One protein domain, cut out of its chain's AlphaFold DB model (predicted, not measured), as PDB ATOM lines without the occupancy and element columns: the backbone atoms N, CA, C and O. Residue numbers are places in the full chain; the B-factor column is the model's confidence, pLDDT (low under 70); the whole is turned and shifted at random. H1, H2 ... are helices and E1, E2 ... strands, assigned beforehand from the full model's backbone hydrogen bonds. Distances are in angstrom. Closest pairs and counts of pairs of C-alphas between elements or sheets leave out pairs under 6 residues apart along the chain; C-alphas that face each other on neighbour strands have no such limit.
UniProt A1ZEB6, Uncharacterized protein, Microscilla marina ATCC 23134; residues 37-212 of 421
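What this domain is: This is residues 37 to 212 of the 421 residues of an uncharacterized protein of Microscilla marina ATCC 23134 (UniProt A1ZEB6). A long, twisted sheet of four strands has two long helices, H1 and H2, over one face, both running along the strands; H3 is a short helix at one end of the sheet, and H4, the last element, packs on H2. The printed part has 176 residues with four named helices and four named strands, in the order E1 H1 E2 H2 E3 E4 H3 H4. The sheet order is E1, E4, E2, E3, mixed, and the class is mixed, helices and strands. The whole is compact, with a radius of gyration of the C-alphas of 17.8 A, yet elongated, spanning 59 by 32 by 24 A.

Where its parts are: E1 is residues 37 to 47, 27.6 A long, from C-alpha 37 at (38.738, -8.298, -53.416). H1, residues 57 to 80, is 35.2 A long. E2, residues 85 to 95, measures 32.4 A. H2, residues 107 to 133, is 38.9 A long and begins at C-alpha 107, (55.233, -39.808, -27.810). E3 is residues 139 to 148, 28.2 A, and E4 is residues 167 to 177, 31.7 A. H3, residues 179 to 183, is 6.7 A long, and H4, residues 206 to 212, is 10.2 A long, ending at (59.751, -40.888, -43.633).

How they stand to each other: E1 and E4 are antiparallel, with N 44 and O 170 2.8 A apart, within hydrogen-bond range. E4 and E2 are antiparallel, with N 89 and O 173 at 2.8 A. E2 and E3 are parallel, with N 90 and O 141 at 2.8 A. E1, H1, E2 form a split strand-helix-strand unit, two strands running the same way with E4 between them, and E2, H2, E3 a unit of neighbour strands; both crossovers are right-handed. H1 lies over E1 and E4 at a height over the sheet of 9.4 A. H2, on the same face, lies over E4, E2 and E3 at a height over the sheet of 7.0 A; H1 and H2 on one face of the sheet E1 E4 E2 E3 form two layers, helices on one face of a sheet. H1 and H2 touch, closest at the C-alphas of Ile 67 and Val 129, 6.1 A, at a steep tilt of 36 degrees, only just past shallow. H3 is on the opposite face. H4 touches residues 112 to 116 of H2, closest at the C-alphas of Thr 112 and Leu 210, 7.1 A. Every O i to N i+4 pair is within hydrogen-bond range in H2, H3 and H4, and 19 of 20 in H1.

The domain as a whole: The farthest C-alphas, those of Leu 80 and Asn 104, are 59.6 A apart. The printed part has no cut. The links E2 to H2, E3 to E4 and H3 to H4 are long; in the last, residues 190 to 191 pair antiparallel with residues 139 to 140 of E3. Mean pLDDT of the printed part is 86.3, under 70 at residues 37 to 43, 154 to 157 and 184 to 187.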
ATOM      1  N   GLU A  37      39.204  -7.399 -54.467       55.56
ATOM      2  CA  GLU A  37      38.738  -8.298 -53.416       55.56
ATOM      3  C   GLU A  37      37.234  -8.075 -53.240       55.56
ATOM      4  O   GLU A  37      36.801  -7.025 -52.773       55.56
ATOM      5  N   PHE A  38      36.426  -9.044 -53.669       58.50
ATOM      6  CA  PHE A  38      34.965  -8.972 -53.552       58.50
ATOM      7  C   PHE A  38      34.412  -9.928 -52.487       58.50
ATOM      8  O   PHE A  38      33.230  -9.860 -52.156       58.50
ATOM      9  N   HIS A  39      35.263 -10.796 -51.935       54.53
ATOM     10  CA  HIS A  39      34.955 -11.657 -50.802       54.53
ATOM     11  C   HIS A  39      36.130 -11.646 -49.818       54.53
ATOM     12  O   HIS A  39      37.185 -12.197 -50.128       54.53
ATOM     13  N   GLU A  40      35.952 -11.017 -48.654       54.34
ATOM     14  CA  GLU A  40      36.983 -10.916 -47.611       54.34
ATOM     15  C   GLU A  40      37.137 -12.230 -46.844       54.34
ATOM     16  O   GLU A  40      36.253 -13.082 -46.795       54.34
ATOM     17  N   GLN A  41      38.299 -12.340 -46.219       54.59
ATOM     18  CA  GLN A  41      38.792 -13.476 -45.470       54.59
ATOM     19  C   GLN A  41      37.768 -14.083 -44.488       54.59
ATOM     20  O   GLN A  41      37.567 -13.570 -43.397       54.59
ATOM     21  N   ILE A  42      37.192 -15.243 -44.796       60.72
ATOM     22  CA  ILE A  42      36.396 -15.992 -43.811       60.72
ATOM     23  C   ILE A  42      37.329 -16.914 -43.023       60.72
ATOM     24  O   ILE A  42      37.870 -17.844 -43.611       60.72
ATOM     25  N   GLU A  43      37.502 -16.688 -41.712       67.06
ATOM     26  CA  GLU A  43      38.139 -17.643 -40.789       67.06
ATOM     27  C   GLU A  43      37.074 -18.546 -40.139       67.06
ATOM     28  O   GLU A  43      36.476 -18.199 -39.122       67.06
ATOM     29  N   THR A  44      36.834 -19.721 -40.724       70.38
ATOM     30  CA  THR A  44      35.855 -20.699 -40.222       70.38
ATOM     31  C   THR A  44      36.538 -21.928 -39.644       70.38
ATOM     32  O   THR A  44      37.576 -22.381 -40.122       70.38
ATOM     33  N   ARG A  45      35.916 -22.513 -38.620       81.19
ATOM     34  CA  ARG A  45      36.365 -23.756 -37.989       81.19
ATOM     35  C   ARG A  45      35.572 -24.934 -38.520       81.19
ATOM     36  O   ARG A  45      34.343 -24.917 -38.479       81.19
ATOM     37  N   VAL A  46      36.271 -25.975 -38.947       81.31
ATOM     38  CA  VAL A  46      35.662 -27.247 -39.339       81.31
ATOM     39  C   VAL A  46      36.082 -28.322 -38.348       81.31
ATOM     40  O   VAL A  46      37.275 -28.559 -38.181       81.31
ATOM     41  N   LEU A  47      35.106 -28.932 -37.673       85.62
ATOM     42  CA  LEU A  47      35.316 -29.891 -36.586       85.62
ATOM     43  C   LEU A  47      35.293 -31.344 -37.077       85.62
ATOM     44  O   LEU A  47      34.593 -31.685 -38.035       85.62
ATOM     45  N   PHE A  48      36.023 -32.208 -36.373       91.19
ATOM     46  CA  PHE A  48      36.170 -33.630 -36.678       91.19
ATOM     47  C   PHE A  48      35.916 -34.488 -35.437       91.19
ATOM     48  O   PHE A  48      36.175 -34.077 -34.308       91.19
ATOM     49  N   ASN A  49      35.451 -35.720 -35.645       89.31
ATOM     50  CA  ASN A  49      35.416 -36.714 -34.574       89.31
ATOM     51  C   ASN A  49      36.820 -37.294 -34.317       89.31
ATOM     52  O   ASN A  49      37.733 -37.161 -35.142       89.31
ATOM     53  N   GLY A  50      36.987 -37.963 -33.173       87.38
ATOM     54  CA  GLY A  50      38.229 -38.659 -32.820       87.38
ATOM     55  C   GLY A  50      38.645 -39.660 -33.902       87.38
ATOM     56  O   GLY A  50      37.804 -40.379 -34.436       87.38
ATOM     57  N   GLY A  51      39.926 -39.646 -34.284       87.25
ATOM     58  CA  GLY A  51      40.492 -40.534 -35.309       87.25
ATOM     59  C   GLY A  51      39.980 -40.334 -36.746       87.25
ATOM     60  O   GLY A  51      40.512 -40.948 -37.669       87.25
ATOM     61  N   GLN A  52      38.982 -39.474 -36.977       92.38
ATOM     62  CA  GLN A  52      38.380 -39.271 -38.297       92.38
ATOM     63  C   GLN A  52      39.031 -38.105 -39.048       92.38
ATOM     64  O   GLN A  52      39.372 -37.067 -38.471       92.38
ATOM     65  N   ASN A  53      39.170 -38.271 -40.365       92.31
ATOM     66  CA  ASN A  53      39.609 -37.231 -41.298       92.31
ATOM     67  C   ASN A  53      38.454 -36.598 -42.092       92.31
ATOM     68  O   ASN A  53      38.684 -35.661 -42.852       92.31
ATOM     69  N   THR A  54      37.234 -37.105 -41.924       94.25
ATOM     70  CA  THR A  54      36.003 -36.504 -42.437       94.25
ATOM     71  C   THR A  54      35.374 -35.624 -41.358       94.25
ATOM     72  O   THR A  54      35.330 -36.051 -40.198       94.25
ATOM     73  N   PRO A  55      34.886 -34.418 -41.696       91.69
ATOM     74  CA  PRO A  55      34.222 -33.549 -40.737       91.69
ATOM     75  C   PRO A  55      33.043 -34.253 -40.069       91.69
ATOM     76  O   PRO A  55      32.352 -35.058 -40.696       91.69
ATOM     77  N   ASN A  56      32.795 -33.919 -38.805       87.94
ATOM     78  CA  ASN A  56      31.555 -34.320 -38.149       87.94
ATOM     79  C   ASN A  56      30.364 -33.538 -38.740       87.94
ATOM     80  O   ASN A  56      30.542 -32.696 -39.623       87.94
ATOM     81  N   LYS A  57      29.140 -33.798 -38.263       83.62
ATOM     82  CA  LYS A  57      27.927 -33.146 -38.790       83.62
ATOM     83  C   LYS A  57      28.046 -31.613 -38.809       83.62
ATOM     84  O   LYS A  57      27.853 -31.007 -39.857       83.62
ATOM     85  N   ILE A  58      28.462 -31.016 -37.690       76.12
ATOM     86  CA  ILE A  58      28.642 -29.561 -37.546       76.12
ATOM     87  C   ILE A  58      29.747 -29.052 -38.481       76.12
ATOM     88  O   ILE A  58      29.578 -28.063 -39.190       76.12
ATOM     89  N   GLY A  59      30.886 -29.746 -38.531       80.94
ATOM     90  CA  GLY A  59      31.988 -29.396 -39.418       80.94
ATOM     91  C   GLY A  59      31.593 -29.446 -40.895       80.94
ATOM     92  O   GLY A  59      32.019 -28.592 -41.672       80.94
ATOM     93  N   LYS A  60      30.748 -30.406 -41.283       86.88
ATOM     94  CA  LYS A  60      30.199 -30.498 -42.637       86.88
ATOM     95  C   LYS A  60      29.269 -29.325 -42.940       86.88
ATOM     96  O   LYS A  60      29.452 -28.683 -43.965       86.88
ATOM     97  N   GLU A  61      28.353 -28.995 -42.033       78.19
ATOM     98  CA  GLU A  61      27.464 -27.831 -42.168       78.19
ATOM     99  C   GLU A  61      28.262 -26.526 -42.330       78.19
ATOM    100  O   GLU A  61      27.960 -25.715 -43.204       78.19
ATOM    101  N   HIS A  62      29.337 -26.344 -41.558       79.94
ATOM    102  CA  HIS A  62      30.230 -25.189 -41.692       79.94
ATOM    103  C   HIS A  62      30.955 -25.156 -43.039       79.94
ATOM    104  O   HIS A  62      31.069 -24.101 -43.661       79.94
ATOM    105  N   LEU A  63      31.452 -26.300 -43.502       87.12
ATOM    106  CA  LEU A  63      32.117 -26.405 -44.795       87.12
ATOM    107  C   LEU A  63      31.156 -26.099 -45.953       87.12
ATOM    108  O   LEU A  63      31.504 -25.348 -46.865       87.12
ATOM    109  N   ASP A  64      29.935 -26.625 -45.884       82.56
ATOM    110  CA  ASP A  64      28.879 -26.372 -46.863       82.56
ATOM    111  C   ASP A  64      28.448 -24.896 -46.846       82.56
ATOM    112  O   ASP A  64      28.230 -24.298 -47.905       82.56
ATOM    113  N   PHE A  65      28.398 -24.266 -45.669       79.12
ATOM    114  CA  PHE A  65      28.157 -22.830 -45.527       79.12
ATOM    115  C   PHE A  65      29.236 -21.991 -46.229       79.12
ATOM    116  O   PHE A  65      28.893 -21.103 -47.009       79.12
ATOM    117  N   ILE A  66      30.524 -22.305 -46.032       82.56
ATOM    118  CA  ILE A  66      31.634 -21.618 -46.722       82.56
ATOM    119  C   ILE A  66      31.464 -21.732 -48.240       82.56
ATOM    120  O   ILE A  66      31.491 -20.731 -48.955       82.56
ATOM    121  N   ILE A  67      31.266 -22.954 -48.742       89.00
ATOM    122  CA  ILE A  67      31.179 -23.219 -50.183       89.00
ATOM    123  C   ILE A  67      29.956 -22.523 -50.786       89.00
ATOM    124  O   ILE A  67      30.061 -21.885 -51.832       89.00
ATOM    125  N   SER A  68      28.790 -22.639 -50.152       82.62
ATOM    126  CA  SER A  68      27.550 -22.037 -50.652       82.62
ATOM    127  C   SER A  68      27.565 -20.509 -50.591       82.62
ATOM    128  O   SER A  68      27.085 -19.876 -51.533       82.62
ATOM    129  N   GLY A  69      28.154 -19.918 -49.546       77.88
ATOM    130  CA  GLY A  69      28.381 -18.476 -49.447       77.88
ATOM    131  C   GLY A  69      29.249 -17.969 -50.596       77.88
ATOM    132  O   GLY A  69      28.803 -17.141 -51.387       77.88
ATOM    133  N   LEU A  70      30.423 -18.580 -50.784       84.69
ATOM    134  CA  LEU A  70      31.339 -18.246 -51.879       84.69
ATOM    135  C   LEU A  70      30.687 -18.391 -53.259       84.69
ATOM    136  O   LEU A  70      30.885 -17.538 -54.118       84.69
ATOM    137  N   LYS A  71      29.877 -19.434 -53.484       89.12
ATOM    138  CA  LYS A  71      29.133 -19.595 -54.746       89.12
ATOM    139  C   LYS A  71      28.224 -18.403 -55.032       89.12
ATOM    140  O   LYS A  71      28.210 -17.923 -56.164       89.12
ATOM    141  N   LYS A  72      27.466 -17.944 -54.031       80.06
ATOM    142  CA  LYS A  72      26.543 -16.807 -54.172       80.06
ATOM    143  C   LYS A  72      27.302 -15.516 -54.464       80.06
ATOM    144  O   LYS A  72      26.927 -14.793 -55.383       80.06
ATOM    145  N   ASP A  73      28.389 -15.271 -53.739       78.12
ATOM    146  CA  ASP A  73      29.196 -14.061 -53.912       78.12
ATOM    147  C   ASP A  73      29.883 -14.030 -55.275       78.12
ATOM    148  O   ASP A  73      29.821 -13.024 -55.981       78.12
ATOM    149  N   ILE A  74      30.465 -15.157 -55.694       85.50
ATOM    150  CA  ILE A  74      31.070 -15.303 -57.017       85.50
ATOM    151  C   ILE A  74      30.022 -15.111 -58.117       85.50
ATOM    152  O   ILE A  74      30.288 -14.401 -59.084       85.50
ATOM    153  N   ALA A  75      28.837 -15.712 -57.991       84.75
ATOM    154  CA  ALA A  75      27.775 -15.551 -58.983       84.75
ATOM    155  C   ALA A  75      27.347 -14.080 -59.121       84.75
ATOM    156  O   ALA A  75      27.239 -13.571 -60.237       84.75
ATOM    157  N   LYS A  76      27.179 -13.381 -57.992       76.88
ATOM    158  CA  LYS A  76      26.867 -11.948 -57.971       76.88
ATOM    159  C   LYS A  76      27.979 -11.113 -58.607       76.88
ATOM    160  O   LYS A  76      27.688 -10.213 -59.386       76.88
ATOM    161  N   TYR A  77      29.237 -11.422 -58.303       80.50
ATOM    162  CA  TYR A  77      30.384 -10.716 -58.865       80.50
ATOM    163  C   TYR A  77      30.506 -10.923 -60.381       80.50
ATOM    164  O   TYR A  77      30.616  -9.948 -61.119       80.50
ATOM    165  N   LYS A  78      30.411 -12.172 -60.862       83.81
ATOM    166  CA  LYS A  78      30.474 -12.498 -62.301       83.81
ATOM    167  C   LYS A  78      29.409 -11.776 -63.119       83.81
ATOM    168  O   LYS A  78      29.653 -11.469 -64.277       83.81
ATOM    169  N   HIS A  79      28.239 -11.520 -62.535       79.50
ATOM    170  CA  HIS A  79      27.189 -10.757 -63.202       79.50
ATOM    171  C   HIS A  79      27.603  -9.301 -63.467       79.50
ATOM    172  O   HIS A  79      27.253  -8.749 -64.503       79.50
ATOM    173  N   LEU A  80      28.365  -8.695 -62.552       71.25
ATOM    174  CA  LEU A  80      28.837  -7.311 -62.664       71.25
ATOM    175  C   LEU A  80      30.123  -7.188 -63.496       71.25
ATOM    176  O   LEU A  80      30.301  -6.198 -64.200       71.25
ATOM    177  N   TYR A  81      31.005  -8.188 -63.421       80.50
ATOM    178  CA  TYR A  81      32.328  -8.180 -64.055       80.50
ATOM    179  C   TYR A  81      32.599  -9.515 -64.777       80.50
ATOM    180  O   TYR A  81      33.420 -10.318 -64.325       80.50
ATOM    181  N   PRO A  82      31.897  -9.803 -65.889       87.00
ATOM    182  CA  PRO A  82      31.977 -11.096 -66.575       87.00
ATOM    183  C   PRO A  82      33.346 -11.390 -67.206       87.00
ATOM    184  O   PRO A  82      33.706 -12.553 -67.391       87.00
ATOM    185  N   GLN A  83      34.110 -10.351 -67.535       87.62
ATOM    186  CA  GLN A  83      35.442 -10.462 -68.125       87.62
ATOM    187  C   GLN A  83      36.514 -10.901 -67.118       87.62
ATOM    188  O   GLN A  83      37.528 -11.474 -67.513       87.62
ATOM    189  N   ASP A  84      36.300 -10.674 -65.823       86.94
ATOM    190  CA  ASP A  84      37.336 -10.877 -64.818       86.94
ATOM    191  C   ASP A  84      37.553 -12.359 -64.479       86.94
ATOM    192  O   ASP A  84      36.634 -13.183 -64.400       86.94
ATOM    193  N   LYS A  85      38.811 -12.708 -64.202       91.25
ATOM    194  CA  LYS A  85      39.193 -14.035 -63.723       91.25
ATOM    195  C   LYS A  85      39.198 -14.060 -62.206       91.25
ATOM    196  O   LYS A  85      39.991 -13.407 -61.544       91.25
ATOM    197  N   ILE A  86      38.298 -14.858 -61.651       91.56
ATOM    198  CA  ILE A  86      38.211 -15.094 -60.209       91.56
ATOM    199  C   ILE A  86      39.310 -16.043 -59.744       91.56
ATOM    200  O   ILE A  86      39.469 -17.129 -60.303       91.56
ATOM    201  N   VAL A  87      40.005 -15.662 -58.679       92.31
ATOM    202  CA  VAL A  87      41.042 -16.448 -58.016       92.31
ATOM    203  C   VAL A  87      40.653 -16.690 -56.564       92.31
ATOM    204  O   VAL A  87      40.153 -15.799 -55.878       92.31
ATOM    205  N   LEU A  88      40.874 -17.919 -56.107       92.75
ATOM    206  CA  LEU A  88      40.626 -18.342 -54.737       92.75
ATOM    207  C   LEU A  88      41.948 -18.426 -53.973       92.75
ATOM    208  O   LEU A  88      42.783 -19.260 -54.308       92.75
ATOM    209  N   SER A  89      42.121 -17.632 -52.919       92.38
ATOM    210  CA  SER A  89      43.210 -17.820 -51.957       92.38
ATOM    211  C   SER A  89      42.708 -18.631 -50.767       92.38
ATOM    212  O   SER A  89      41.783 -18.226 -50.059       92.38
ATOM    213  N   LEU A  90      43.289 -19.815 -50.579       93.69
ATOM    214  CA  LEU A  90      42.855 -20.805 -49.602       93.69
ATOM    215  C   LEU A  90      43.992 -21.144 -48.641       93.69
ATOM    216  O   LEU A  90      44.949 -21.835 -48.998       93.69
ATOM    217  N   LYS A  91      43.855 -20.724 -47.386       94.44
ATOM    218  CA  LYS A  91      44.778 -21.075 -46.309       94.44
ATOM    219  C   LYS A  91      44.080 -21.968 -45.294       94.44
ATOM    220  O   LYS A  91      43.049 -21.601 -44.749       94.44
ATOM    221  N   ILE A  92      44.635 -23.148 -45.038       95.62
ATOM    222  CA  ILE A  92      44.043 -24.121 -44.114       95.62
ATOM    223  C   ILE A  92      45.101 -24.545 -43.109       95.62
ATOM    224  O   ILE A  92      46.192 -24.962 -43.496       95.62
ATOM    225  N   LYS A  93      44.765 -24.450 -41.823       96.31
ATOM    226  CA  LYS A  93      45.583 -24.952 -40.717       96.31
ATOM    227  C   LYS A  93      44.896 -26.161 -40.097       96.31
ATOM    228  O   LYS A  93      43.774 -26.018 -39.616       96.31
ATOM    229  N   GLY A  94      45.526 -27.329 -40.135       96.50
ATOM    230  CA  GLY A  94      44.980 -28.557 -39.551       96.50
ATOM    231  C   GLY A  94      45.555 -28.859 -38.180       96.50
ATOM    232  O   GLY A  94      46.774 -28.863 -38.032       96.50
ATOM    233  N   TYR A  95      44.672 -29.170 -37.238       95.50
ATOM    234  CA  TYR A  95      44.991 -29.502 -35.856       95.50
ATOM    235  C   TYR A  95      44.449 -30.891 -35.480       95.50
ATOM    236  O   TYR A  95      43.475 -31.411 -36.056       95.50
ATOM    237  N   SER A  96      45.096 -31.493 -34.497       93.50
ATOM    238  CA  SER A  96      44.713 -32.727 -33.828       93.50
ATOM    239  C   SER A  96      44.775 -32.534 -32.317       93.50
ATOM    240  O   SER A  96      45.432 -31.640 -31.785       93.50
ATOM    241  N   ASP A  97      44.003 -33.353 -31.618       90.06
ATOM    242  CA  ASP A  97      44.167 -33.538 -30.189       90.06
ATOM    243  C   ASP A  97      45.444 -34.350 -29.920       90.06
ATOM    244  O   ASP A  97      45.990 -34.990 -30.813       90.06
ATOM    245  N   ALA A  98      45.927 -34.321 -28.684       90.69
ATOM    246  CA  ALA A  98      47.118 -35.048 -28.254       90.69
ATOM    247  C   ALA A  98      46.792 -36.476 -27.766       90.69
ATOM    248  O   ALA A  98      47.625 -37.125 -27.129       90.69
ATOM    249  N   LYS A  99      45.590 -36.984 -28.070       90.56
ATOM    250  CA  LYS A  99      45.131 -38.321 -27.679       90.56
ATOM    251  C   LYS A  99      45.938 -39.417 -28.399       90.56
ATOM    252  O   LYS A  99      46.083 -39.346 -29.621       90.56
ATOM    253  N   PRO A 100      46.440 -40.445 -27.688       89.44
ATOM    254  CA  PRO A 100      47.079 -41.592 -28.324       89.44
ATOM    255  C   PRO A 100      46.071 -42.445 -29.106       89.44
ATOM    256  O   PRO A 100      44.908 -42.585 -28.728       89.44
ATOM    257  N   PHE A 101      46.536 -43.063 -30.192       87.88
ATOM    258  CA  PHE A 101      45.730 -43.972 -31.012       87.88
ATOM    259  C   PHE A 101      45.587 -45.364 -30.377       87.88
ATOM    260  O   PHE A 101      44.654 -46.091 -30.708       87.88
ATOM    261  N   TYR A 102      46.512 -45.739 -29.488       90.12
ATOM    262  CA  TYR A 102      46.498 -46.976 -28.702       90.12
ATOM    263  C   TYR A 102      47.309 -46.801 -27.404       90.12
ATOM    264  O   TYR A 102      48.179 -45.931 -27.356       90.12
ATOM    265  N   PRO A 103      47.059 -47.612 -26.354       88.25
ATOM    266  CA  PRO A 103      47.572 -47.352 -25.002       88.25
ATOM    267  C   PRO A 103      49.098 -47.241 -24.874       88.25
ATOM    268  O   PRO A 103      49.585 -46.411 -24.118       88.25
ATOM    269  N   ASN A 104      49.854 -48.038 -25.633       90.44
ATOM    270  CA  ASN A 104      51.314 -48.151 -25.488       90.44
ATOM    271  C   ASN A 104      52.090 -47.365 -26.560       90.44
ATOM    272  O   ASN A 104      53.207 -47.733 -26.923       90.44
ATOM    273  N   GLN A 105      51.475 -46.331 -27.131       90.75
ATOM    274  CA  GLN A 105      52.073 -45.542 -28.201       90.75
ATOM    275  C   GLN A 105      53.185 -44.626 -27.676       90.75
ATOM    276  O   GLN A 105      52.975 -43.903 -26.701       90.75
ATOM    277  N   SER A 106      54.350 -44.606 -28.338       92.88
ATOM    278  CA  SER A 106      55.413 -43.667 -27.956       92.88
ATOM    279  C   SER A 106      55.011 -42.217 -28.273       92.88
ATOM    280  O   SER A 106      54.225 -41.989 -29.201       92.88
ATOM    281  N   PRO A 107      55.538 -41.213 -27.547       92.56
ATOM    282  CA  PRO A 107      55.233 -39.808 -27.810       92.56
ATOM    283  C   PRO A 107      55.520 -39.364 -29.250       92.56
ATOM    284  O   PRO A 107      54.707 -38.645 -29.827       92.56
ATOM    285  N   GLU A 108      56.621 -39.829 -29.843       92.12
ATOM    286  CA  GLU A 108      57.037 -39.503 -31.214       92.12
ATOM    287  C   GLU A 108      56.103 -40.147 -32.238       92.12
ATOM    288  O   GLU A 108      55.711 -39.525 -33.227       92.12
ATOM    289  N   GLU A 109      55.704 -41.395 -31.992       91.50
ATOM    290  CA  GLU A 109      54.787 -42.108 -32.869       91.50
ATOM    291  C   GLU A 109      53.383 -41.498 -32.827       91.50
ATOM    292  O   GLU A 109      52.720 -41.366 -33.859       91.50
ATOM    293  N   ARG A 110      52.952 -41.075 -31.637       93.50
ATOM    294  CA  ARG A 110      51.707 -40.341 -31.406       93.50
ATOM    295  C   ARG A 110      51.701 -39.015 -32.154       93.50
ATOM    296  O   ARG A 110      50.798 -38.805 -32.962       93.50
ATOM    297  N   GLN A 111      52.740 -38.198 -31.975       94.50
ATOM    298  CA  GLN A 111      52.879 -36.917 -32.666       94.50
ATOM    299  C   GLN A 111      52.873 -37.103 -34.186       94.50
ATOM    300  O   GLN A 111      52.075 -36.476 -34.876       94.50
ATOM    301  N   THR A 112      53.659 -38.052 -34.704       94.00
ATOM    302  CA  THR A 112      53.707 -38.361 -36.142       94.00
ATOM    303  C   THR A 112      52.334 -38.771 -36.691       94.00
ATOM    304  O   THR A 112      51.919 -38.341 -37.770       94.00
ATOM    305  N   LEU A 113      51.586 -39.606 -35.962       93.69
ATOM    306  CA  LEU A 113      50.245 -40.015 -36.379       93.69
ATOM    307  C   LEU A 113      49.226 -38.875 -36.298       93.69
ATOM    308  O   LEU A 113      48.345 -38.781 -37.162       93.69
ATOM    309  N   ASN A 114      49.355 -37.997 -35.308       94.56
ATOM    310  CA  ASN A 114      48.523 -36.813 -35.159       94.56
ATOM    311  C   ASN A 114      48.818 -35.759 -36.235       94.56
ATOM    312  O   ASN A 114      47.867 -35.180 -36.770       94.56
ATOM    313  N   ASP A 115      50.076 -35.585 -36.641       95.50
ATOM    314  CA  ASP A 115      50.479 -34.768 -37.791       95.50
ATOM    315  C   ASP A 115      49.893 -35.324 -39.091       95.50
ATOM    316  O   ASP A 115      49.279 -34.597 -39.879       95.50
ATOM    317  N   TYR A 116      49.982 -36.643 -39.289       95.94
ATOM    318  CA  TYR A 116      49.387 -37.305 -40.447       95.94
ATOM    319  C   TYR A 116      47.864 -37.124 -40.505       95.94
ATOM    320  O   TYR A 116      47.290 -36.867 -41.570       95.94
ATOM    321  N   LEU A 117      47.182 -37.236 -39.362       95.00
ATOM    322  CA  LEU A 117      45.740 -37.032 -39.272       95.00
ATOM    323  C   LEU A 117      45.361 -35.574 -39.571       95.00
ATOM    324  O   LEU A 117      44.456 -35.331 -40.376       95.00
ATOM    325  N   ALA A 118      46.080 -34.608 -38.996       95.94
ATOM    326  CA  ALA A 118      45.917 -33.186 -39.289       95.94
ATOM    327  C   ALA A 118      46.161 -32.876 -40.780       95.94
ATOM    328  O   ALA A 118      45.400 -32.113 -41.390       95.94
ATOM    329  N   LYS A 119      47.147 -33.534 -41.407       96.56
ATOM    330  CA  LYS A 119      47.393 -33.476 -42.855       96.56
ATOM    331  C   LYS A 119      46.196 -33.974 -43.647       96.56
ATOM    332  O   LYS A 119      45.676 -33.243 -44.490       96.56
ATOM    333  N   LYS A 120      45.677 -35.164 -43.341       96.31
ATOM    334  CA  LYS A 120      44.491 -35.700 -44.025       96.31
ATOM    335  C   LYS A 120      43.277 -34.783 -43.927       96.31
ATOM    336  O   LYS A 120      42.609 -34.566 -44.936       96.31
ATOM    337  N   ARG A 121      43.004 -34.233 -42.740       96.38
ATOM    338  CA  ARG A 121      41.909 -33.274 -42.518       96.38
ATOM    339  C   ARG A 121      42.082 -32.026 -43.381       96.38
ATOM    340  O   ARG A 121      41.172 -31.641 -44.108       96.38
ATOM    341  N   THR A 122      43.284 -31.457 -43.382       96.81
ATOM    342  CA  THR A 122      43.633 -30.269 -44.175       96.81
ATOM    343  C   THR A 122      43.386 -30.480 -45.670       96.81
ATOM    344  O   THR A 122      42.748 -29.654 -46.328       96.81
ATOM    345  N   TYR A 123      43.832 -31.617 -46.207       96.75
ATOM    346  CA  TYR A 123      43.631 -31.964 -47.615       96.75
ATOM    347  C   TYR A 123      42.172 -32.270 -47.943       96.75
ATOM    348  O   TYR A 123      41.700 -31.879 -49.011       96.75
ATOM    349  N   TYR A 124      41.435 -32.910 -47.030       96.88
ATOM    350  CA  TYR A 124      40.001 -33.122 -47.192       96.88
ATOM    351  C   TYR A 124      39.277 -31.786 -47.389       96.88
ATOM    352  O   TYR A 124      38.565 -31.611 -48.376       96.88
ATOM    353  N   ILE A 125      39.504 -30.816 -46.496       96.12
ATOM    354  CA  ILE A 125      38.879 -29.492 -46.588       96.12
ATOM    355  C   ILE A 125      39.273 -28.785 -47.881       96.12
ATOM    356  O   ILE A 125      38.402 -28.292 -48.595       96.12
ATOM    357  N   SER A 126      40.565 -28.796 -48.220       95.75
ATOM    358  CA  SER A 126      41.064 -28.263 -49.488       95.75
ATOM    359  C   SER A 126      40.295 -28.826 -50.677       95.75
ATOM    360  O   SER A 126      39.757 -28.074 -51.488       95.75
ATOM    361  N   ASN A 127      40.223 -30.152 -50.778       96.44
ATOM    362  CA  ASN A 127      39.588 -30.823 -51.900       96.44
ATOM    363  C   ASN A 127      38.090 -30.526 -51.959       96.44
ATOM    364  O   ASN A 127      37.571 -30.296 -53.046       96.44
ATOM    365  N   SER A 128      37.410 -30.468 -50.816       96.25
ATOM    366  CA  SER A 128      35.987 -30.132 -50.748       96.25
ATOM    367  C   SER A 128      35.703 -28.702 -51.214       96.25
ATOM    368  O   SER A 128      34.819 -28.508 -52.048       96.25
ATOM    369  N   VAL A 129      36.484 -27.713 -50.757       94.19
ATOM    370  CA  VAL A 129      36.340 -26.312 -51.198       94.19
ATOM    371  C   VAL A 129      36.637 -26.186 -52.693       94.19
ATOM    372  O   VAL A 129      35.820 -25.643 -53.437       94.19
ATOM    373  N   LYS A 130      37.761 -26.751 -53.159       94.56
ATOM    374  CA  LYS A 130      38.143 -26.725 -54.579       94.56
ATOM    375  C   LYS A 130      37.095 -27.390 -55.461       94.56
ATOM    376  O   LYS A 130      36.690 -26.803 -56.454       94.56
ATOM    377  N   LYS A 131      36.618 -28.582 -55.091       96.00
ATOM    378  CA  LYS A 131      35.570 -29.301 -55.830       96.00
ATOM    379  C   LYS A 131      34.277 -28.494 -55.878       96.00
ATOM    380  O   LYS A 131      33.662 -28.384 -56.933       96.00
ATOM    381  N   GLY A 132      33.873 -27.926 -54.742       95.19
ATOM    382  CA  GLY A 132      32.654 -27.133 -54.628       95.19
ATOM    383  C   GLY A 132      32.675 -25.875 -55.496       95.19
ATOM    384  O   GLY A 132      31.636 -25.507 -56.044       95.19
ATOM    385  N   LEU A 133      33.842 -25.247 -55.648       94.94
ATOM    386  CA  LEU A 133      34.032 -24.003 -56.398       94.94
ATOM    387  C   LEU A 133      34.638 -24.189 -57.791       94.94
ATOM    388  O   LEU A 133      34.750 -23.215 -58.532       94.94
ATOM    389  N   TYR A 134      34.963 -25.424 -58.170       94.69
ATOM    390  CA  TYR A 134      35.606 -25.771 -59.434       94.69
ATOM    391  C   TYR A 134      34.976 -25.126 -60.674       94.69
ATOM    392  O   TYR A 134      35.734 -24.622 -61.489       94.69
ATOM    393  N   PRO A 135      33.640 -25.076 -60.857       94.62
ATOM    394  CA  PRO A 135      33.069 -24.468 -62.061       94.62
ATOM    395  C   PRO A 135      33.095 -22.929 -62.055       94.62
ATOM    396  O   PRO A 135      32.701 -22.298 -63.032       94.62
ATOM    397  N   LEU A 136      33.485 -22.299 -60.943       94.19
ATOM    398  CA  LEU A 136      33.318 -20.862 -60.738       94.19
ATOM    399  C   LEU A 136      34.631 -20.079 -60.709       94.19
ATOM    400  O   LEU A 136      34.624 -18.907 -61.089       94.19
ATOM    401  N   VAL A 137      35.727 -20.692 -60.271       94.44
ATOM    402  CA  VAL A 137      37.023 -20.022 -60.081       94.44
ATOM    403  C   VAL A 137      38.010 -20.430 -61.168       94.44
ATOM    404  O   VAL A 137      37.988 -21.565 -61.613       94.44
ATOM    405  N   HIS A 138      38.889 -19.522 -61.575       95.25
ATOM    406  CA  HIS A 138      39.837 -19.729 -62.676       95.25
ATOM    407  C   HIS A 138      41.263 -19.995 -62.188       95.25
ATOM    408  O   HIS A 138      42.083 -20.517 -62.937       95.25
ATOM    409  N   GLY A 139      41.573 -19.639 -60.941       92.50
ATOM    410  CA  GLY A 139      42.871 -19.898 -60.330       92.50
ATOM    411  C   GLY A 139      42.762 -20.149 -58.833       92.50
ATOM    412  O   GLY A 139      41.796 -19.726 -58.193       92.50
ATOM    413  N   ILE A 140      43.756 -20.838 -58.276       92.88
ATOM    414  CA  ILE A 140      43.865 -21.098 -56.840       92.88
ATOM    415  C   ILE A 140      45.268 -20.738 -56.350       92.88
ATOM    416  O   ILE A 140      46.262 -21.206 -56.902       92.88
ATOM    417  N   GLU A 141      45.329 -19.976 -55.265       92.69
ATOM    418  CA  GLU A 141      46.497 -19.842 -54.397       92.69
ATOM    419  C   GLU A 141      46.244 -20.673 -53.137       92.69
ATOM    420  O   GLU A 141      45.154 -20.620 -52.560       92.69
ATOM    421  N   GLN A 142      47.221 -21.463 -52.694       92.88
ATOM    422  CA  GLN A 142      47.003 -22.372 -51.573       92.88
ATOM    423  C   GLN A 142      48.152 -22.388 -50.568       92.88
ATOM    424  O   GLN A 142      49.309 -22.563 -50.932       92.88
ATOM    425  N   ALA A 143      47.795 -22.314 -49.285       94.31
ATOM    426  CA  ALA A 143      48.705 -22.505 -48.163       94.31
ATOM    427  C   ALA A 143      48.137 -23.546 -47.186       94.31
ATOM    428  O   ALA A 143      47.224 -23.260 -46.408       94.31
ATOM    429  N   LEU A 144      48.676 -24.766 -47.222       95.38
ATOM    430  CA  LEU A 144      48.319 -25.838 -46.291       95.38
ATOM    431  C   LEU A 144      49.351 -25.908 -45.170       95.38
ATOM    432  O   LEU A 144      50.524 -26.150 -45.428       95.38
ATOM    433  N   VAL A 145      48.913 -25.693 -43.934       96.50
ATOM    434  CA  VAL A 145      49.780 -25.704 -42.754       96.50
ATOM    435  C   VAL A 145      49.332 -26.826 -41.834       96.50
ATOM    436  O   VAL A 145      48.192 -26.844 -41.369       96.50
ATOM    437  N   ILE A 146      50.231 -27.767 -41.568       96.75
ATOM    438  CA  ILE A 146      49.966 -28.874 -40.651       96.75
ATOM    439  C   ILE A 146      50.498 -28.464 -39.289       96.75
ATOM    440  O   ILE A 146      51.669 -28.121 -39.169       96.75
ATOM    441  N   LYS A 147      49.604 -28.405 -38.304       95.94
ATOM    442  CA  LYS A 147      49.922 -27.986 -36.939       95.94
ATOM    443  C   LYS A 147      49.903 -29.132 -35.938       95.94
ATOM    444  O   LYS A 147      50.437 -28.969 -34.849       95.94
ATOM    445  N   GLY A 148      49.326 -30.274 -36.312       94.44
ATOM    446  CA  GLY A 148      49.351 -31.461 -35.468       94.44
ATOM    447  C   GLY A 148      48.749 -31.189 -34.101       94.44
ATOM    448  O   GLY A 148      47.686 -30.576 -33.998       94.44
ATOM    449  N   GLU A 149      49.483 -31.591 -33.071       94.19
ATOM    450  CA  GLU A 149      49.097 -31.445 -31.668       94.19
ATOM    451  C   GLU A 149      49.243 -30.016 -31.121       94.19
ATOM    452  O   GLU A 149      48.856 -29.777 -29.976       94.19
ATOM    453  N   GLU A 150      49.778 -29.059 -31.896       92.00
ATOM    454  CA  GLU A 150      49.841 -27.659 -31.465       92.00
ATOM    455  C   GLU A 150      48.448 -27.163 -31.051       92.00
ATOM    456  O   GLU A 150      47.431 -27.474 -31.676       92.00
ATOM    457  N   LEU A 151      48.392 -26.330 -30.013       86.06
ATOM    458  CA  LEU A 151      47.121 -25.787 -29.564       86.06
ATOM    459  C   LEU A 151      46.551 -24.823 -30.624       86.06
ATOM    460  O   LEU A 151      47.249 -23.891 -31.051       86.06
ATOM    461  N   PRO A 152      45.285 -24.991 -31.059       82.69
ATOM    462  CA  PRO A 152      44.672 -24.023 -31.947       82.69
ATOM    463  C   PRO A 152      44.642 -22.640 -31.283       82.69
ATOM    464  O   PRO A 152      44.442 -22.532 -30.070       82.69
ATOM    465  N   PRO A 153      44.802 -21.548 -32.051       72.44
ATOM    466  CA  PRO A 153      44.680 -20.216 -31.489       72.44
ATOM    467  C   PRO A 153      43.312 -20.058 -30.808       72.44
ATOM    468  O   PRO A 153      42.301 -20.591 -31.272       72.44
ATOM    469  N   TYR A 154      43.278 -19.289 -29.717       64.56
ATOM    470  CA  TYR A 154      42.066 -18.979 -28.936       64.56
ATOM    471  C   TYR A 154      41.502 -20.138 -28.100       64.56
ATOM    472  O   TYR A 154      40.394 -20.015 -27.570       64.56
ATOM    473  N   TYR A 155      42.251 -21.232 -27.965       64.81
ATOM    474  CA  TYR A 155      42.000 -22.262 -26.965       64.81
ATOM    475  C   TYR A 155      42.820 -21.990 -25.713       64.81
ATOM    476  O   TYR A 155      44.000 -21.663 -25.788       64.81
ATOM    477  N   THR A 156      42.157 -22.068 -24.562       58.22
ATOM    478  CA  THR A 156      42.773 -21.881 -23.241       58.22
ATOM    479  C   THR A 156      43.001 -23.202 -22.521       58.22
ATOM    480  O   THR A 156      43.803 -23.241 -21.595       58.22
ATOM    481  N   SER A 157      42.291 -24.262 -22.918       69.25
ATOM    482  CA  SER A 157      42.479 -25.605 -22.377       69.25
ATOM    483  C   SER A 157      43.529 -26.338 -23.199       69.25
ATOM    484  O   SER A 157      43.371 -26.454 -24.413       69.25
ATOM    485  N   ASP A 158      44.574 -26.833 -22.541       77.50
ATOM    486  CA  ASP A 158      45.558 -27.745 -23.136       77.50
ATOM    487  C   ASP A 158      45.249 -29.208 -22.782       77.50
ATOM    488  O   ASP A 158      46.128 -30.066 -22.738       77.50
ATOM    489  N   GLU A 159      43.977 -29.517 -22.511       83.69
ATOM    490  CA  GLU A 159      43.560 -30.895 -22.281       83.69
ATOM    491  C   GLU A 159      43.890 -31.752 -23.518       83.69
ATOM    492  O   GLU A 159      43.482 -31.412 -24.640       83.69
ATOM    493  N   PRO A 160      44.639 -32.862 -23.353       80.50
ATOM    494  CA  PRO A 160      45.107 -33.662 -24.479       80.50
ATOM    495  C   PRO A 160      43.991 -34.239 -25.343       80.50
ATOM    496  O   PRO A 160      44.200 -34.456 -26.529       80.50
ATOM    497  N   GLU A 161      42.812 -34.483 -24.773       82.44
ATOM    498  CA  GLU A 161      41.693 -35.133 -25.464       82.44
ATOM    499  C   GLU A 161      40.561 -34.180 -25.860       82.44
ATOM    500  O   GLU A 161      39.525 -34.657 -26.342       82.44
ATOM    501  N   ASP A 162      40.739 -32.861 -25.681       79.75
ATOM    502  CA  ASP A 162      39.693 -31.874 -25.964       79.75
ATOM    503  C   ASP A 162      39.202 -32.034 -27.418       79.75
ATOM    504  O   ASP A 162      39.956 -31.779 -28.369       79.75
ATOM    505  N   PRO A 163      37.932 -32.439 -27.637       78.56
ATOM    506  CA  PRO A 163      37.370 -32.608 -28.972       78.56
ATOM    507  C   PRO A 163      37.465 -31.345 -29.821       78.56
ATOM    508  O   PRO A 163      37.490 -31.425 -31.049       78.56
ATOM    509  N   GLN A 164      37.533 -30.178 -29.186       76.62
ATOM    510  CA  GLN A 164      37.666 -28.917 -29.879       76.62
ATOM    511  C   GLN A 164      39.056 -28.738 -30.511       76.62
ATOM    512  O   GLN A 164      39.168 -28.027 -31.501       76.62
ATOM    513  N   ARG A 165      40.103 -29.447 -30.071       82.50
ATOM    514  CA  ARG A 165      41.413 -29.455 -30.757       82.50
ATOM    515  C   ARG A 165      41.374 -30.171 -32.112       82.50
ATOM    516  O   ARG A 165      42.233 -29.957 -32.964       82.50
ATOM    517  N   ARG A 166      40.341 -30.984 -32.362       89.19
ATOM    518  CA  ARG A 166      40.142 -31.741 -33.606       89.19
ATOM    519  C   ARG A 166      39.508 -30.858 -34.679       89.19
ATOM    520  O   ARG A 166      38.345 -31.048 -35.044       89.19
ATOM    521  N   MET A 167      40.252 -29.879 -35.188       91.06
ATOM    522  CA  MET A 167      39.703 -28.914 -36.139       91.06
ATOM    523  C   MET A 167      40.645 -28.521 -37.273       91.06
ATOM    524  O   MET A 167      41.863 -28.650 -37.189       91.06
ATOM    525  N   CYS A 168      40.061 -27.963 -38.329       93.56
ATOM    526  CA  CYS A 168      40.769 -27.136 -39.291       93.56
ATOM    527  C   CYS A 168      40.299 -25.689 -39.162       93.56
ATOM    528  O   CYS A 168      39.094 -25.434 -39.132       93.56
ATOM    529  N   ILE A 169      41.242 -24.749 -39.149       88.62
ATOM    530  CA  ILE A 169      40.956 -23.330 -39.362       88.62
ATOM    531  C   ILE A 169      41.102 -23.063 -40.853       88.62
ATOM    532  O   ILE A 169      42.175 -23.258 -41.428       88.62
ATOM    533  N   VAL A 170      40.007 -22.653 -41.473       89.62
ATOM    534  CA  VAL A 170      39.878 -22.423 -42.907       89.62
ATOM    535  C   VAL A 170      39.786 -20.930 -43.122       89.62
ATOM    536  O   VAL A 170      38.902 -20.288 -42.576       89.62
ATOM    537  N   THR A 171      40.702 -20.398 -43.910       87.12
ATOM    538  CA  THR A 171      40.791 -18.996 -44.282       87.12
ATOM    539  C   THR A 171      40.618 -18.901 -45.791       87.12
ATOM    540  O   THR A 171      41.464 -19.411 -46.531       87.12
ATOM    541  N   VAL A 172      39.522 -18.295 -46.253       85.38
ATOM    542  CA  VAL A 172      39.207 -18.202 -47.689       85.38
ATOM    543  C   VAL A 172      39.014 -16.758 -48.117       85.38
ATOM    544  O   VAL A 172      38.273 -16.027 -47.471       85.38
ATOM    545  N   LEU A 173      39.659 -16.376 -49.216       84.62
ATOM    546  CA  LEU A 173      39.519 -15.086 -49.886       84.62
ATOM    547  C   LEU A 173      39.233 -15.351 -51.369       84.62
ATOM    548  O   LEU A 173      39.935 -16.149 -51.993       84.62
ATOM    549  N   ALA A 174      38.230 -14.683 -51.939       85.75
ATOM    550  CA  ALA A 174      38.012 -14.686 -53.384       85.75
ATOM    551  C   ALA A 174      38.164 -13.264 -53.925       85.75
ATOM    552  O   ALA A 174      37.579 -12.308 -53.412       85.75
ATOM    553  N   TYR A 175      38.978 -13.132 -54.964       84.44
ATOM    554  CA  TYR A 175      39.261 -11.854 -55.603       84.44
ATOM    555  C   TYR A 175      39.295 -12.020 -57.113       84.44
ATOM    556  O   TYR A 175      39.442 -13.127 -57.636       84.44
ATOM    557  N   SER A 176      39.128 -10.912 -57.821       84.44
ATOM    558  CA  SER A 176      39.192 -10.882 -59.271       84.44
ATOM    559  C   SER A 176      40.550 -10.380 -59.753       84.44
ATOM    560  O   SER A 176      41.273  -9.658 -59.055       84.44
ATOM    561  N   VAL A 177      40.911 -10.800 -60.960       84.25
ATOM    562  CA  VAL A 177      42.077 -10.327 -61.694       84.25
ATOM    563  C   VAL A 177      41.656 -10.115 -63.153       84.25
ATOM    564  O   VAL A 177      41.021 -11.010 -63.721       84.25
ATOM    565  N   PRO A 178      42.023  -8.989 -63.790       84.06
ATOM    566  CA  PRO A 178      41.816  -8.804 -65.225       84.06
ATOM    567  C   PRO A 178      42.489  -9.915 -66.046       84.06
ATOM    568  O   PRO A 178      43.552 -10.408 -65.660       84.06
ATOM    569  N   VAL A 179      41.911 -10.292 -67.190       83.75
ATOM    570  CA  VAL A 179      42.398 -11.406 -68.038       83.75
ATOM    571  C   VAL A 179      43.883 -11.265 -68.385       83.75
ATOM    572  O   VAL A 179      44.655 -12.207 -68.195       83.75
ATOM    573  N   ASP A 180      44.301 -10.071 -68.800       80.38
ATOM    574  CA  ASP A 180      45.681  -9.791 -69.216       80.38
ATOM    575  C   ASP A 180      46.674  -9.892 -68.043       80.38
ATOM    576  O   ASP A 180      47.822 -10.321 -68.188       80.38
ATOM    577  N   SER A 181      46.206  -9.552 -66.839       78.75
ATOM    578  CA  SER A 181      46.972  -9.677 -65.594       78.75
ATOM    579  C   SER A 181      47.003 -11.112 -65.063       78.75
ATOM    580  O   SER A 181      47.909 -11.475 -64.315       78.75
ATOM    581  N   PHE A 182      46.023 -11.943 -65.420       80.94
ATOM    582  CA  PHE A 182      45.966 -13.338 -64.999       80.94
ATOM    583  C   PHE A 182      47.031 -14.181 -65.718       80.94
ATOM    584  O   PHE A 182      47.725 -14.960 -65.071       80.94
ATOM    585  N   ALA A 183      47.217 -13.972 -67.026       75.19
ATOM    586  CA  ALA A 183      48.192 -14.713 -67.837       75.19
ATOM    587  C   ALA A 183      49.660 -14.348 -67.538       75.19
ATOM    588  O   ALA A 183      50.558 -15.161 -67.741       75.19
ATOM    589  N   SER A 184      49.913 -13.130 -67.055       69.31
ATOM    590  CA  SER A 184      51.261 -12.590 -66.829       69.31
ATOM    591  C   SER A 184      51.808 -12.823 -65.412       69.31
ATOM    592  O   SER A 184      52.963 -12.489 -65.130       69.31
ATOM    593  N   ARG A 185      51.020 -13.402 -64.493       68.12
ATOM    594  CA  ARG A 185      51.439 -13.607 -63.096       68.12
ATOM    595  C   ARG A 185      52.313 -14.857 -62.902       68.12
ATOM    596  O   ARG A 185      51.954 -15.968 -63.270       68.12
ATOM    597  N   LYS A 186      53.458 -14.633 -62.240       62.38
ATOM    598  CA  LYS A 186      54.428 -15.609 -61.691       62.38
ATOM    599  C   LYS A 186      53.804 -16.515 -60.589       62.38
ATOM    600  O   LYS A 186      52.722 -16.204 -60.096       62.38
ATOM    601  N   PRO A 187      54.463 -17.621 -60.166       58.12
ATOM    602  CA  PRO A 187      53.885 -18.973 -60.035       58.12
ATOM    603  C   PRO A 187      52.952 -19.230 -58.833       58.12
ATOM    604  O   PRO A 187      52.645 -20.380 -58.539       58.12
ATOM    605  N   ALA A 188      52.499 -18.199 -58.116       74.38
ATOM    606  CA  ALA A 188      51.661 -18.379 -56.928       74.38
ATOM    607  C   ALA A 188      50.227 -18.838 -57.256       74.38
ATOM    608  O   ALA A 188      49.600 -19.512 -56.439       74.38
ATOM    609  N   ILE A 189      49.716 -18.491 -58.445       85.00
ATOM    610  CA  ILE A 189      48.366 -18.847 -58.891       85.00
ATOM    611  C   ILE A 189      48.445 -20.077 -59.792       85.00
ATOM    612  O   ILE A 189      49.005 -20.025 -60.885       85.00
ATOM    613  N   ILE A 190      47.823 -21.170 -59.361       87.94
ATOM    614  CA  ILE A 190      47.635 -22.358 -60.191       87.94
ATOM    615  C   ILE A 190      46.352 -22.156 -60.995       87.94
ATOM    616  O   ILE A 190      45.258 -22.149 -60.423       87.94
ATOM    617  N   ALA A 191      46.479 -21.966 -62.308       90.44
ATOM    618  CA  ALA A 191      45.333 -21.856 -63.204       90.44
ATOM    619  C   ALA A 191      44.550 -23.178 -63.273       90.44
ATOM    620  O   ALA A 191      45.131 -24.265 -63.253       90.44
ATOM    621  N   ILE A 192      43.222 -23.082 -63.354       91.00
ATOM    622  CA  ILE A 192      42.328 -24.232 -63.483       91.00
ATOM    623  C   ILE A 192      41.991 -24.457 -64.954       91.00
ATOM    624  O   ILE A 192      41.485 -23.573 -65.639       91.00
ATOM    625  N   ASP A 193      42.223 -25.684 -65.408       90.81
ATOM    626  CA  ASP A 193      41.804 -26.162 -66.719       90.81
ATOM    627  C   ASP A 193      40.410 -26.798 -66.623       90.81
ATOM    628  O   ASP A 193      40.262 -27.970 -66.269       90.81
ATOM    629  N   HIS A 194      39.371 -26.021 -66.937       91.62
ATOM    630  CA  HIS A 194      37.983 -26.489 -66.877       91.62
ATOM    631  C   HIS A 194      37.629 -27.551 -67.932       91.62
ATOM    632  O   HIS A 194      36.562 -28.155 -67.823       91.62
ATOM    633  N   HIS A 195      38.498 -27.823 -68.914       93.56
ATOM    634  CA  HIS A 195      38.302 -28.940 -69.846       93.56
ATOM    635  C   HIS A 195      38.604 -30.290 -69.186       93.56
ATOM    636  O   HIS A 195      38.121 -31.331 -69.634       93.56
ATOM    637  N   LYS A 196      39.373 -30.288 -68.094       93.44
ATOM    638  CA  LYS A 196      39.648 -31.479 -67.292       93.44
ATOM    639  C   LYS A 196      38.618 -31.618 -66.178       93.44
ATOM    640  O   LYS A 196      38.086 -30.641 -65.651       93.44
ATOM    641  N   LYS A 197      38.343 -32.862 -65.782       92.94
ATOM    642  CA  LYS A 197      37.565 -33.140 -64.568       92.94
ATOM    643  C   LYS A 197      38.403 -32.777 -63.343       92.94
ATOM    644  O   LYS A 197      39.616 -32.972 -63.343       92.94
ATOM    645  N   PHE A 198      37.752 -32.300 -62.283       92.75
ATOM    646  CA  PHE A 198      38.426 -32.070 -61.007       92.75
ATOM    647  C   PHE A 198      39.049 -33.372 -60.486       92.75
ATOM    648  O   PHE A 198      38.342 -34.362 -60.281       92.75
ATOM    649  N   VAL A 199      40.354 -33.341 -60.219       92.06
ATOM    650  CA  VAL A 199      41.086 -34.434 -59.575       92.06
ATOM    651  C   VAL A 199      41.487 -33.980 -58.169       92.06
ATOM    652  O   VAL A 199      42.180 -32.968 -58.035       92.06
ATOM    653  N   PRO A 200      41.050 -34.677 -57.102       91.56
ATOM    654  CA  PRO A 200      41.433 -34.321 -55.743       91.56
ATOM    655  C   PRO A 200      42.934 -34.530 -55.539       91.56
ATOM    656  O   PRO A 200      43.504 -35.517 -55.999       91.56
ATOM    657  N   THR A 201      43.570 -33.632 -54.789       90.81
ATOM    658  CA  THR A 201      44.962 -33.830 -54.388       90.81
ATOM    659  C   THR A 201      45.030 -34.993 -53.400       90.81
ATOM    660  O   THR A 201      44.352 -34.969 -52.368       90.81
ATOM    661  N   LEU A 202      45.825 -36.011 -53.728       90.31
ATOM    662  CA  LEU A 202      45.990 -37.202 -52.901       90.31
ATOM    663  C   LEU A 202      47.007 -36.948 -51.784       90.31
ATOM    664  O   LEU A 202      47.988 -36.230 -51.970       90.31
ATOM    665  N   VAL A 203      46.750 -37.549 -50.626       90.25
ATOM    666  CA  VAL A 203      47.710 -37.637 -49.519       90.25
ATOM    667  C   VAL A 203      48.395 -38.989 -49.622       90.25
ATOM    668  O   VAL A 203      47.732 -39.989 -49.907       90.25
ATOM    669  N   GLU A 204      49.697 -39.027 -49.372       90.56
ATOM    670  CA  GLU A 204      50.468 -40.260 -49.369       90.56
ATOM    671  C   GLU A 204      49.877 -41.302 -48.394       90.56
ATOM    672  O   GLU A 204      49.295 -40.956 -47.350       90.56
ATOM    673  N   PRO A 205      49.999 -42.602 -48.708       90.19
ATOM    674  CA  PRO A 205      49.610 -43.673 -47.805       90.19
ATOM    675  C   PRO A 205      50.285 -43.573 -46.432       90.19
ATOM    676  O   PRO A 205      51.430 -43.143 -46.304       90.19
ATOM    677  N   LYS A 206      49.585 -44.056 -45.398       88.06
ATOM    678  CA  LYS A 206      50.033 -43.982 -43.996       88.06
ATOM    679  C   LYS A 206      51.430 -44.572 -43.809       88.06
ATOM    680  O   LYS A 206      52.260 -43.956 -43.160       88.06
ATOM    681  N   HIS A 207      51.693 -45.738 -44.394       86.00
ATOM    682  CA  HIS A 207      52.981 -46.419 -44.263       86.00
ATOM    683  C   HIS A 207      54.140 -45.612 -44.871       86.00
ATOM    684  O   HIS A 207      55.205 -45.565 -44.271       86.00
ATOM    685  N   GLN A 208      53.925 -44.933 -46.005       88.06
ATOM    686  CA  GLN A 208      54.949 -44.083 -46.629       88.06
ATOM    687  C   GLN A 208      55.234 -42.851 -45.775       88.06
ATOM    688  O   GLN A 208      56.391 -42.510 -45.554       88.06
ATOM    689  N   TYR A 209      54.183 -42.219 -45.245       88.94
ATOM    690  CA  TYR A 209      54.345 -41.082 -44.345       88.94
ATOM    691  C   TYR A 209      55.134 -41.466 -43.091       88.94
ATOM    692  O   TYR A 209      56.113 -40.808 -42.750       88.94
ATOM    693  N   LEU A 210      54.737 -42.560 -42.436       86.31
ATOM    694  CA  LEU A 210      55.394 -43.049 -41.226       86.31
ATOM    695  C   LEU A 210      56.851 -43.439 -41.471       86.31
ATOM    696  O   LEU A 210      57.699 -43.097 -40.656       86.31
ATOM    697  N   ALA A 211      57.156 -44.093 -42.594       83.31
ATOM    698  CA  ALA A 211      58.523 -44.483 -42.935       83.31
ATOM    699  C   ALA A 211      59.481 -43.285 -43.082       83.31
ATOM    700  O   ALA A 211      60.676 -43.435 -42.851       83.31
ATOM    701  N   LEU A 212      58.964 -42.111 -43.459       84.81
ATOM    702  CA  LEU A 212      59.751 -40.888 -43.633       84.81
ATOM    703  C   LEU A 212      59.895 -40.058 -42.350       84.81
ATOM    704  O   LEU A 212      60.848 -39.294 -42.238       84.81
TER     705      LEU A 212